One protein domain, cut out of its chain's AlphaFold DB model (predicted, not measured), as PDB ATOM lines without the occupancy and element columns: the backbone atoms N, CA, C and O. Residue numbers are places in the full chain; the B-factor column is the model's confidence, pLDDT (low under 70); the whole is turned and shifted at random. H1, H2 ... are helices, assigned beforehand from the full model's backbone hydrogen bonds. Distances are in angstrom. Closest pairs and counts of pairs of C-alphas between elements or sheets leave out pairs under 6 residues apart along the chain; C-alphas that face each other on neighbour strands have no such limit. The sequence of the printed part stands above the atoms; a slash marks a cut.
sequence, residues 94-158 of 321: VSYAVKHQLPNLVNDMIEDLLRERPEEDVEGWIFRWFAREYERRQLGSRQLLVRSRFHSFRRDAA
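This is residues 94 to 158 of the 321 residues of an uncharacterized protein of Trypanosoma conorhini (UniProt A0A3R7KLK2). One long helix, H3, makes the longest axis; the shorter H2 before it slants away from the first part of H3, the two making a V that is joined by the tight link of residues 117 to 121, and tiny H1 sits at the far end of H2. Residues 134 to 158 of H3 stick out as a bare arm. The printed part has 65 residues with three named helices in the order H1, H2, H3 and no named strand; its class is all helix, with 58 of the 65 residues in the helices, and it is extended, with a radius of gyration of the C-alphas of 17.4 A and spans of 59 by 26 by 16 A.

H3, residues 122 to 158, is 54.5 A long and ends at C-alpha 158 (54.052, 67.795, -13.498). H2, residues 102 to 116, is 20.9 A long. H1, residues 94 to 99, begins at C-alpha 94 (21.733, 40.245, -19.326).

H3 and H2 are close but not clearly touching, their closest C-alphas, of Trp 129 and Met 109, 7.4 A apart. They run opposite ways at a steep tilt of 51 degrees. H1 and H2 are close but not clearly touching, with the closest C-alphas, of Ala 97 and Pro 103, 7.1 A apart, and about perpendicular at 75 degrees. H1 and H3 are apart. In H1, H2 and H3 every O i to N i+4 pair is within hydrogen-bond range.

The farthest C-alphas, of Glu 120 and Ala 158, are 59.4 A apart. The printed part has no cut, and both links are tight. Residues 149 to 158 have pLDDT under 70.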
ATOM      1  N   VAL A  94      20.606  40.590 -18.453       91.88
ATOM      2  CA  VAL A  94      21.733  40.245 -19.326       91.88
ATOM      3  C   VAL A  94      22.837  41.297 -19.235       91.88
ATOM      4  O   VAL A  94      24.009  40.952 -19.092       91.88
ATOM      5  N   SER A  95      22.471  42.579 -19.245       93.88
ATOM      6  CA  SER A  95      23.413  43.688 -19.077       93.88
ATOM      7  C   SER A  95      24.117  43.633 -17.721       93.88
ATOM      8  O   SER A  95      25.336  43.788 -17.666       93.88
ATOM      9  N   TYR A  96      23.396  43.323 -16.638       92.62
ATOM     10  CA  TYR A  96      23.996  43.092 -15.322       92.62
ATOM     11  C   TYR A  96      24.970  41.902 -15.348       92.62
ATOM     12  O   TYR A  96      26.119  42.023 -14.918       92.62
ATOM     13  N   ALA A  97      24.558  40.765 -15.915       94.19
ATOM     14  CA  ALA A  97      25.397  39.571 -15.984       94.19
ATOM     15  C   ALA A  97      26.699  39.806 -16.767       94.19
ATOM     16  O   ALA A  97      27.767  39.367 -16.336       94.19
ATOM     17  N   VAL A  98      26.625  40.539 -17.881       94.75
ATOM     18  CA  VAL A  98      27.791  40.912 -18.695       94.75
ATOM     19  C   VAL A  98      28.675  41.918 -17.955       94.75
ATOM     20  O   VAL A  98      29.883  41.708 -17.857       94.75
ATOM     21  N   LYS A  99      28.087  42.970 -17.371       93.06
ATOM     22  CA  LYS A  99      28.797  44.012 -16.604       93.06
ATOM     23  C   LYS A  99      29.605  43.426 -15.447       93.06
ATOM     24  O   LYS A  99      30.734  43.850 -15.207       93.06
ATOM     25  N   HIS A 100      29.053  42.427 -14.765       92.31
ATOM     26  CA  HIS A 100      29.699  41.755 -13.636       92.31
ATOM     27  C   HIS A 100      30.480  40.491 -14.026       92.31
ATOM     28  O   HIS A 100      31.043  39.829 -13.151       92.31
ATOM     29  N   GLN A 101      30.555  40.177 -15.325       95.25
ATOM     30  CA  GLN A 101      31.241  39.000 -15.865       95.25
ATOM     31  C   GLN A 101      30.811  37.697 -15.169       95.25
ATOM     32  O   GLN A 101      31.636  36.822 -14.901       95.25
ATOM     33  N   LEU A 102      29.517  37.570 -14.861       96.00
ATOM     34  CA  LEU A 102      28.965  36.377 -14.217       96.00
ATOM     35  C   LEU A 102      29.230  35.094 -15.023       96.00
ATOM     36  O   LEU A 102      29.569  34.094 -14.396       96.00
ATOM     37  N   PRO A 103      29.167  35.091 -16.373       97.00
ATOM     38  CA  PRO A 103      29.502  33.893 -17.141       97.00
ATOM     39  C   PRO A 103      30.937  33.409 -16.909       97.00
ATOM     40  O   PRO A 103      31.153  32.216 -16.734       97.00
ATOM     41  N   ASN A 104      31.906  34.328 -16.843       96.94
ATOM     42  CA  ASN A 104      33.304  33.973 -16.582       96.94
ATOM     43  C   ASN A 104      33.464  33.434 -15.158       96.94
ATOM     44  O   ASN A 104      34.068  32.390 -14.967       96.94
ATOM     45  N   LEU A 105      32.838  34.094 -14.178       96.88
ATOM     46  CA  LEU A 105      32.855  33.660 -12.779       96.88
ATOM     47  C   LEU A 105      32.314  32.230 -12.607       96.88
ATOM     48  O   LEU A 105      32.886  31.438 -11.867       96.88
ATOM     49  N   VAL A 106      31.210  31.907 -13.283       97.56
ATOM     50  CA  VAL A 106      30.608  30.569 -13.227       97.56
ATOM     51  C   VAL A 106      31.472  29.546 -13.964       97.56
ATOM     52  O   VAL A 106      31.613  28.430 -13.473       97.56
ATOM     53  N   ASN A 107      32.080  29.909 -15.096       98.19
ATOM     54  CA  ASN A 107      33.006  29.020 -15.800       98.19
ATOM     55  C   ASN A 107      34.228  28.683 -14.937       98.19
ATOM     56  O   ASN A 107      34.532  27.504 -14.792       98.19
ATOM     57  N   ASP A 108      34.854  29.679 -14.304       98.19
ATOM     58  CA  ASP A 108      36.002  29.473 -13.410       98.19
ATOM     59  C   ASP A 108      35.630  28.532 -12.247       98.19
ATOM     60  O   ASP A 108      36.360  27.595 -11.928       98.19
ATOM     61  N   MET A 109      34.444  28.726 -11.658       98.56
ATOM     62  CA  MET A 109      33.923  27.847 -10.606       98.56
ATOM     63  C   MET A 109      33.741  26.409 -11.100       98.56
ATOM     64  O   MET A 109      34.084  25.470 -10.388       98.56
ATOM     65  N   ILE A 110      33.178  26.220 -12.298       98.38
ATOM     66  CA  ILE A 110      32.959  24.889 -12.877       98.38
ATOM     67  C   ILE A 110      34.298  24.212 -13.185       98.38
ATOM     68  O   ILE A 110      34.444  23.021 -12.914       98.38
ATOM     69  N   GLU A 111      35.277  24.941 -13.721       98.44
ATOM     70  CA  GLU A 111      36.619  24.407 -13.973       98.44
ATOM     71  C   GLU A 111      37.279  23.926 -12.676       98.44
ATOM     72  O   GLU A 111      37.783  22.799 -12.622       98.44
ATOM     73  N   ASP A 112      37.196  24.720 -11.608       98.38
ATOM     74  CA  ASP A 112      37.720  24.343 -10.296       98.38
ATOM     75  C   ASP A 112      36.934  23.184  -9.669       98.38
ATOM     76  O   ASP A 112      37.531  22.281  -9.082       98.38
ATOM     77  N   LEU A 113      35.612  23.137  -9.857       98.31
ATOM     78  CA  LEU A 113      34.769  22.041  -9.373       98.31
ATOM     79  C   LEU A 113      35.153  20.716 -10.045       98.31
ATOM     80  O   LEU A 113      35.269  19.684  -9.384       98.31
ATOM     81  N   LEU A 114      35.385  20.741 -11.360       98.19
ATOM     82  CA  LEU A 114      35.806  19.572 -12.134       98.19
ATOM     83  C   LEU A 114      37.237  19.132 -11.811       98.19
ATOM     84  O   LEU A 114      37.564  17.950 -11.982       98.19
ATOM     85  N   ARG A 115      38.076  20.069 -11.361       98.25
ATOM     86  CA  ARG A 115      39.461  19.831 -10.961       98.25
ATOM     87  C   ARG A 115      39.572  19.254  -9.553       98.25
ATOM     88  O   ARG A 115      40.320  18.299  -9.366       98.25
ATOM     89  N   GLU A 116      38.873  19.835  -8.580       97.94
ATOM     90  CA  GLU A 116      38.957  19.439  -7.168       97.94
ATOM     91  C   GLU A 116      38.036  18.258  -6.828       97.94
ATOM     92  O   GLU A 116      38.376  17.481  -5.943       97.94
ATOM     93  N   ARG A 117      36.915  18.088  -7.548       97.69
ATOM     94  CA  ARG A 117      35.939  16.991  -7.381       97.69
ATOM     95  C   ARG A 117      35.566  16.705  -5.916       97.69
ATOM     96  O   ARG A 117      35.809  15.602  -5.432       97.69
ATOM     97  N   PRO A 118      34.966  17.669  -5.201       97.38
ATOM     98  CA  PRO A 118      34.508  17.435  -3.834       97.38
ATOM     99  C   PRO A 118      33.469  16.298  -3.793       97.38
ATOM    100  O   PRO A 118      32.443  16.382  -4.464       97.38
ATOM    101  N   GLU A 119      33.735  15.244  -3.014       96.75
ATOM    102  CA  GLU A 119      32.863  14.056  -2.935       96.75
ATOM    103  C   GLU A 119      31.754  14.190  -1.877       96.75
ATOM    104  O   GLU A 119      30.641  13.718  -2.092       96.75
ATOM    105  N   GLU A 120      32.034  14.857  -0.753       96.31
ATOM    106  CA  GLU A 120      31.152  14.833   0.428       96.31
ATOM    107  C   GLU A 120      30.290  16.097   0.596       96.31
ATOM    108  O   GLU A 120      29.144  16.013   1.029       96.31
ATOM    109  N   ASP A 121      30.821  17.274   0.254       97.62
ATOM    110  CA  ASP A 121      30.192  18.574   0.533       97.62
ATOM    111  C   ASP A 121      30.394  19.545  -0.639       97.62
ATOM    112  O   ASP A 121      31.222  20.461  -0.599       97.62
ATOM    113  N   VAL A 122      29.648  19.316  -1.724       97.94
ATOM    114  CA  VAL A 122      29.693  20.167  -2.925       97.94
ATOM    115  C   VAL A 122      29.172  21.572  -2.617       97.94
ATOM    116  O   VAL A 122      29.765  22.557  -3.049       97.94
ATOM    117  N   GLU A 123      28.091  21.689  -1.845       98.12
ATOM    118  CA  GLU A 123      27.484  22.985  -1.519       98.12
ATOM    119  C   GLU A 123      28.420  23.845  -0.668       98.12
ATOM    120  O   GLU A 123      28.703  24.994  -1.020       98.12
ATOM    121  N   GLY A 124      28.969  23.294   0.417       98.25
ATOM    122  CA  GLY A 124      29.936  24.007   1.237       98.25
ATOM    123  C   GLY A 124      31.236  24.282   0.487       98.25
ATOM    124  O   GLY A 124      31.848  25.331   0.705       98.25
ATOM    125  N   TRP A 125      31.638  23.417  -0.451       98.50
ATOM    126  CA  TRP A 125      32.737  23.719  -1.366       98.50
ATOM    127  C   TRP A 125      32.435  24.958  -2.220       98.50
ATOM    128  O   TRP A 125      33.258  25.873  -2.245       98.50
ATOM    129  N   ILE A 126      31.242  25.052  -2.822       98.38
ATOM    130  CA  ILE A 126      30.816  26.211  -3.628       98.38
ATOM    131  C   ILE A 126      30.841  27.496  -2.785       98.38
ATOM    132  O   ILE A 126      31.396  28.508  -3.217       98.38
ATOM    133  N   PHE A 127      30.303  27.472  -1.560       98.38
ATOM    134  CA  PHE A 127      30.325  28.647  -0.677       98.38
ATOM    135  C   PHE A 127      31.751  29.090  -0.325       98.38
ATOM    136  O   PHE A 127      32.066  30.282  -0.395       98.38
ATOM    137  N   ARG A 128      32.637  28.143   0.015       98.44
ATOM    138  CA  ARG A 128      34.054  28.431   0.299       98.44
ATOM    139  C   ARG A 128      34.780  28.962  -0.938       98.44
ATOM    140  O   ARG A 128      35.613  29.862  -0.811       98.44
ATOM    141  N   TRP A 129      34.454  28.441  -2.121       98.44
ATOM    142  CA  TRP A 129      35.004  28.903  -3.391       98.44
ATOM    143  C   TRP A 129      34.624  30.364  -3.660       98.44
ATOM    144  O   TRP A 129      35.509  31.202  -3.846       98.44
ATOM    145  N   PHE A 130      33.335  30.711  -3.561       98.12
ATOM    146  CA  PHE A 130      32.875  32.090  -3.753       98.12
ATOM    147  C   PHE A 130      33.452  33.060  -2.720       98.12
ATOM    148  O   PHE A 130      33.812  34.178  -3.083       98.12
ATOM    149  N   ALA A 131      33.588  32.650  -1.455       97.81
ATOM    150  CA  ALA A 131      34.221  33.477  -0.426       97.81
ATOM    151  C   ALA A 131      35.679  33.817  -0.795       97.81
ATOM    152  O   ALA A 131      36.075  34.984  -0.777       97.81
ATOM    153  N   ARG A 132      36.454  32.812  -1.228       97.75
ATOM    154  CA  ARG A 132      37.848  32.976  -1.675       97.75
ATOM    155  C   ARG A 132      37.954  33.855  -2.925       97.75
ATOM    156  O   ARG A 132      38.851  34.694  -3.026       97.75
ATOM    157  N   GLU A 133      37.059  33.664  -3.891       97.12
ATOM    158  CA  GLU A 133      37.002  34.459  -5.124       97.12
ATOM    159  C   GLU A 133      36.653  35.925  -4.838       97.12
ATOM    160  O   GLU A 133      37.284  36.848  -5.362       97.12
ATOM    161  N   TYR A 134      35.687  36.150  -3.948       95.00
ATOM    162  CA  TYR A 134      35.282  37.477  -3.509       95.00
ATOM    163  C   TYR A 134      36.441  38.236  -2.856       95.00
ATOM    164  O   TYR A 134      36.718  39.378  -3.233       95.00
ATOM    165  N   GLU A 135      37.175  37.603  -1.937       96.56
ATOM    166  CA  GLU A 135      38.360  38.198  -1.312       96.56
ATOM    167  C   GLU A 135      39.438  38.556  -2.341       96.56
ATOM    168  O   GLU A 135      40.005  39.654  -2.303       96.56
ATOM    169  N   ARG A 136      39.679  37.680  -3.324       94.56
ATOM    170  CA  ARG A 136      40.654  37.925  -4.395       94.56
ATOM    171  C   ARG A 136      40.279  39.141  -5.243       94.56
ATOM    172  O   ARG A 136      41.124  40.002  -5.505       94.56
ATOM    173  N   ARG A 137      39.004  39.261  -5.626       91.62
ATOM    174  CA  ARG A 137      38.486  40.417  -6.380       91.62
ATOM    175  C   ARG A 137      38.502  41.701  -5.553       91.62
ATOM    176  O   ARG A 137      38.811  42.768  -6.093       91.62
ATOM    177  N   GLN A 138      38.232  41.619  -4.251       91.81
ATOM    178  CA  GLN A 138      38.340  42.754  -3.331       91.81
ATOM    179  C   GLN A 138      39.780  43.263  -3.225       91.81
ATOM    180  O   GLN A 138      40.019  44.471  -3.308       91.81
ATOM    181  N   LEU A 139      40.758  42.360  -3.119       93.56
ATOM    182  CA  LEU A 139      42.177  42.720  -3.118       93.56
ATOM    183  C   LEU A 139      42.592  43.395  -4.430       93.56
ATOM    184  O   LEU A 139      43.238  44.444  -4.392       93.56
ATOM    185  N   GLY A 140      42.170  42.857  -5.578       89.75
ATOM    186  CA  GLY A 140      42.418  43.476  -6.885       89.75
ATOM    187  C   GLY A 140      41.806  44.877  -6.999       89.75
ATOM    188  O   GLY A 140      42.476  45.826  -7.408       89.75
ATOM    189  N   SER A 141      40.564  45.038  -6.541       87.56
ATOM    190  CA  SER A 141      39.850  46.322  -6.569       87.56
ATOM    191  C   SER A 141      40.514  47.372  -5.673       87.56
ATOM    192  O   SER A 141      40.700  48.521  -6.082       87.56
ATOM    193  N   ARG A 142      40.952  46.983  -4.467       86.88
ATOM    194  CA  ARG A 142      41.691  47.867  -3.551       86.88
ATOM    195  C   ARG A 142      43.035  48.302  -4.133       86.88
ATOM    196  O   ARG A 142      43.373  49.482  -4.050       86.88
ATOM    197  N   GLN A 143      43.782  47.391  -4.757       84.38
ATOM    198  CA  GLN A 143      45.060  47.725  -5.395       84.38
ATOM    199  C   GLN A 143      44.887  48.710  -6.558       84.38
ATOM    200  O   GLN A 143      45.677  49.647  -6.686       84.38
ATOM    201  N   LEU A 144      43.834  48.555  -7.366       81.44
ATOM    202  CA  LEU A 144      43.511  49.499  -8.440       81.44
ATOM    203  C   LEU A 144      43.174  50.892  -7.897       81.44
ATOM    204  O   LEU A 144      43.642  51.891  -8.446       81.44
ATOM    205  N   LEU A 145      42.431  50.970  -6.789       80.19
ATOM    206  CA  LEU A 145      42.094  52.241  -6.149       80.19
ATOM    207  C   LEU A 145      43.349  52.970  -5.641       80.19
ATOM    208  O   LEU A 145      43.527  54.165  -5.885       80.19
ATOM    209  N   VAL A 146      44.247  52.240  -4.975       77.44
ATOM    210  CA  VAL A 146      45.512  52.779  -4.459       77.44
ATOM    211  C   VAL A 146      46.404  53.252  -5.610       77.44
ATOM    212  O   VAL A 146      46.902  54.377  -5.585       77.44
ATOM    213  N   ARG A 147      46.552  52.441  -6.662       72.25
ATOM    214  CA  ARG A 147      47.387  52.766  -7.826       72.25
ATOM    215  C   ARG A 147      46.845  53.955  -8.625       72.25
ATOM    216  O   ARG A 147      47.630  54.790  -9.072       72.25
ATOM    217  N   SER A 148      45.524  54.080  -8.747       70.81
ATOM    218  CA  SER A 148      44.876  55.240  -9.375       70.81
ATOM    219  C   SER A 148      45.176  56.535  -8.610       70.81
ATOM    220  O   SER A 148      45.560  57.537  -9.216       70.81
ATOM    221  N   ARG A 149      45.144  56.485  -7.269       66.12
ATOM    222  CA  ARG A 149      45.501  57.622  -6.406       66.12
ATOM    223  C   ARG A 149      46.930  58.110  -6.647       66.12
ATOM    224  O   ARG A 149      47.165  59.309  -6.733       66.12
ATOM    225  N   PHE A 150      47.891  57.203  -6.810       62.53
ATOM    226  CA  PHE A 150      49.283  57.590  -7.072       62.53
ATOM    227  C   PHE A 150      49.498  58.192  -8.468       62.53
ATOM    228  O   PHE A 150      50.356  59.059  -8.640       62.53
ATOM    229  N   HIS A 151      48.706  57.788  -9.462       59.19
ATOM    230  CA  HIS A 151      48.790  58.368 -10.801       59.19
ATOM    231  C   HIS A 151      48.145  59.757 -10.903       59.19
ATOM    232  O   HIS A 151      48.634  60.572 -11.687       59.19
ATOM    233  N   SER A 152      47.116  60.067 -10.101       60.31
ATOM    234  CA  SER A 152      46.534  61.418 -10.070       60.31
ATOM    235  C   SER A 152      47.486  62.433  -9.430       60.31
ATOM    236  O   SER A 152      47.742  63.476 -10.024       60.31
ATOM    237  N   PHE A 153      48.127  62.091  -8.305       59.38
ATOM    238  CA  PHE A 153      49.096  62.988  -7.653       59.38
ATOM    239  C   PHE A 153      50.312  63.313  -8.532       59.38
ATOM    240  O   PHE A 153      50.859  64.413  -8.456       59.38
ATOM    241  N   ARG A 154      50.735  62.382  -9.397       56.25
ATOM    242  CA  ARG A 154      51.892  62.603 -10.276       56.25
ATOM    243  C   ARG A 154      51.587  63.532 -11.457       56.25
ATOM    244  O   ARG A 154      52.500  64.204 -11.930       56.25
ATOM    245  N   ARG A 155      50.334  63.605 -11.929       57.91
ATOM    246  CA  ARG A 155      49.948  64.553 -12.994       57.91
ATOM    247  C   ARG A 155      49.850  65.987 -12.484       57.91
ATOM    248  O   ARG A 155      50.302  66.891 -13.180       57.91
ATOM    249  N   ASP A 156      49.362  66.184 -11.264       55.47
ATOM    250  CA  ASP A 156      49.227  67.530 -10.693       55.47
ATOM    251  C   ASP A 156      50.585  68.161 -10.341       55.47
ATOM    252  O   ASP A 156      50.750  69.377 -10.437       55.47
ATOM    253  N   ALA A 157      51.594  67.344 -10.015       55.81
ATOM    254  CA  ALA A 157      52.958  67.824  -9.792       55.81
ATOM    255  C   ALA A 157      53.672  68.221 -11.100       55.81
ATOM    256  O   ALA A 157      54.406  69.204 -11.125       55.81
ATOM    257  N   ALA A 158      53.427  67.504 -12.204       57.09
ATOM    258  CA  ALA A 158      54.052  67.795 -13.498       57.09
ATOM    259  C   ALA A 158      53.422  68.997 -14.228       57.09
ATOM    260  O   ALA A 158      54.060  69.597 -15.088       57.09
TER     261      ALA A 158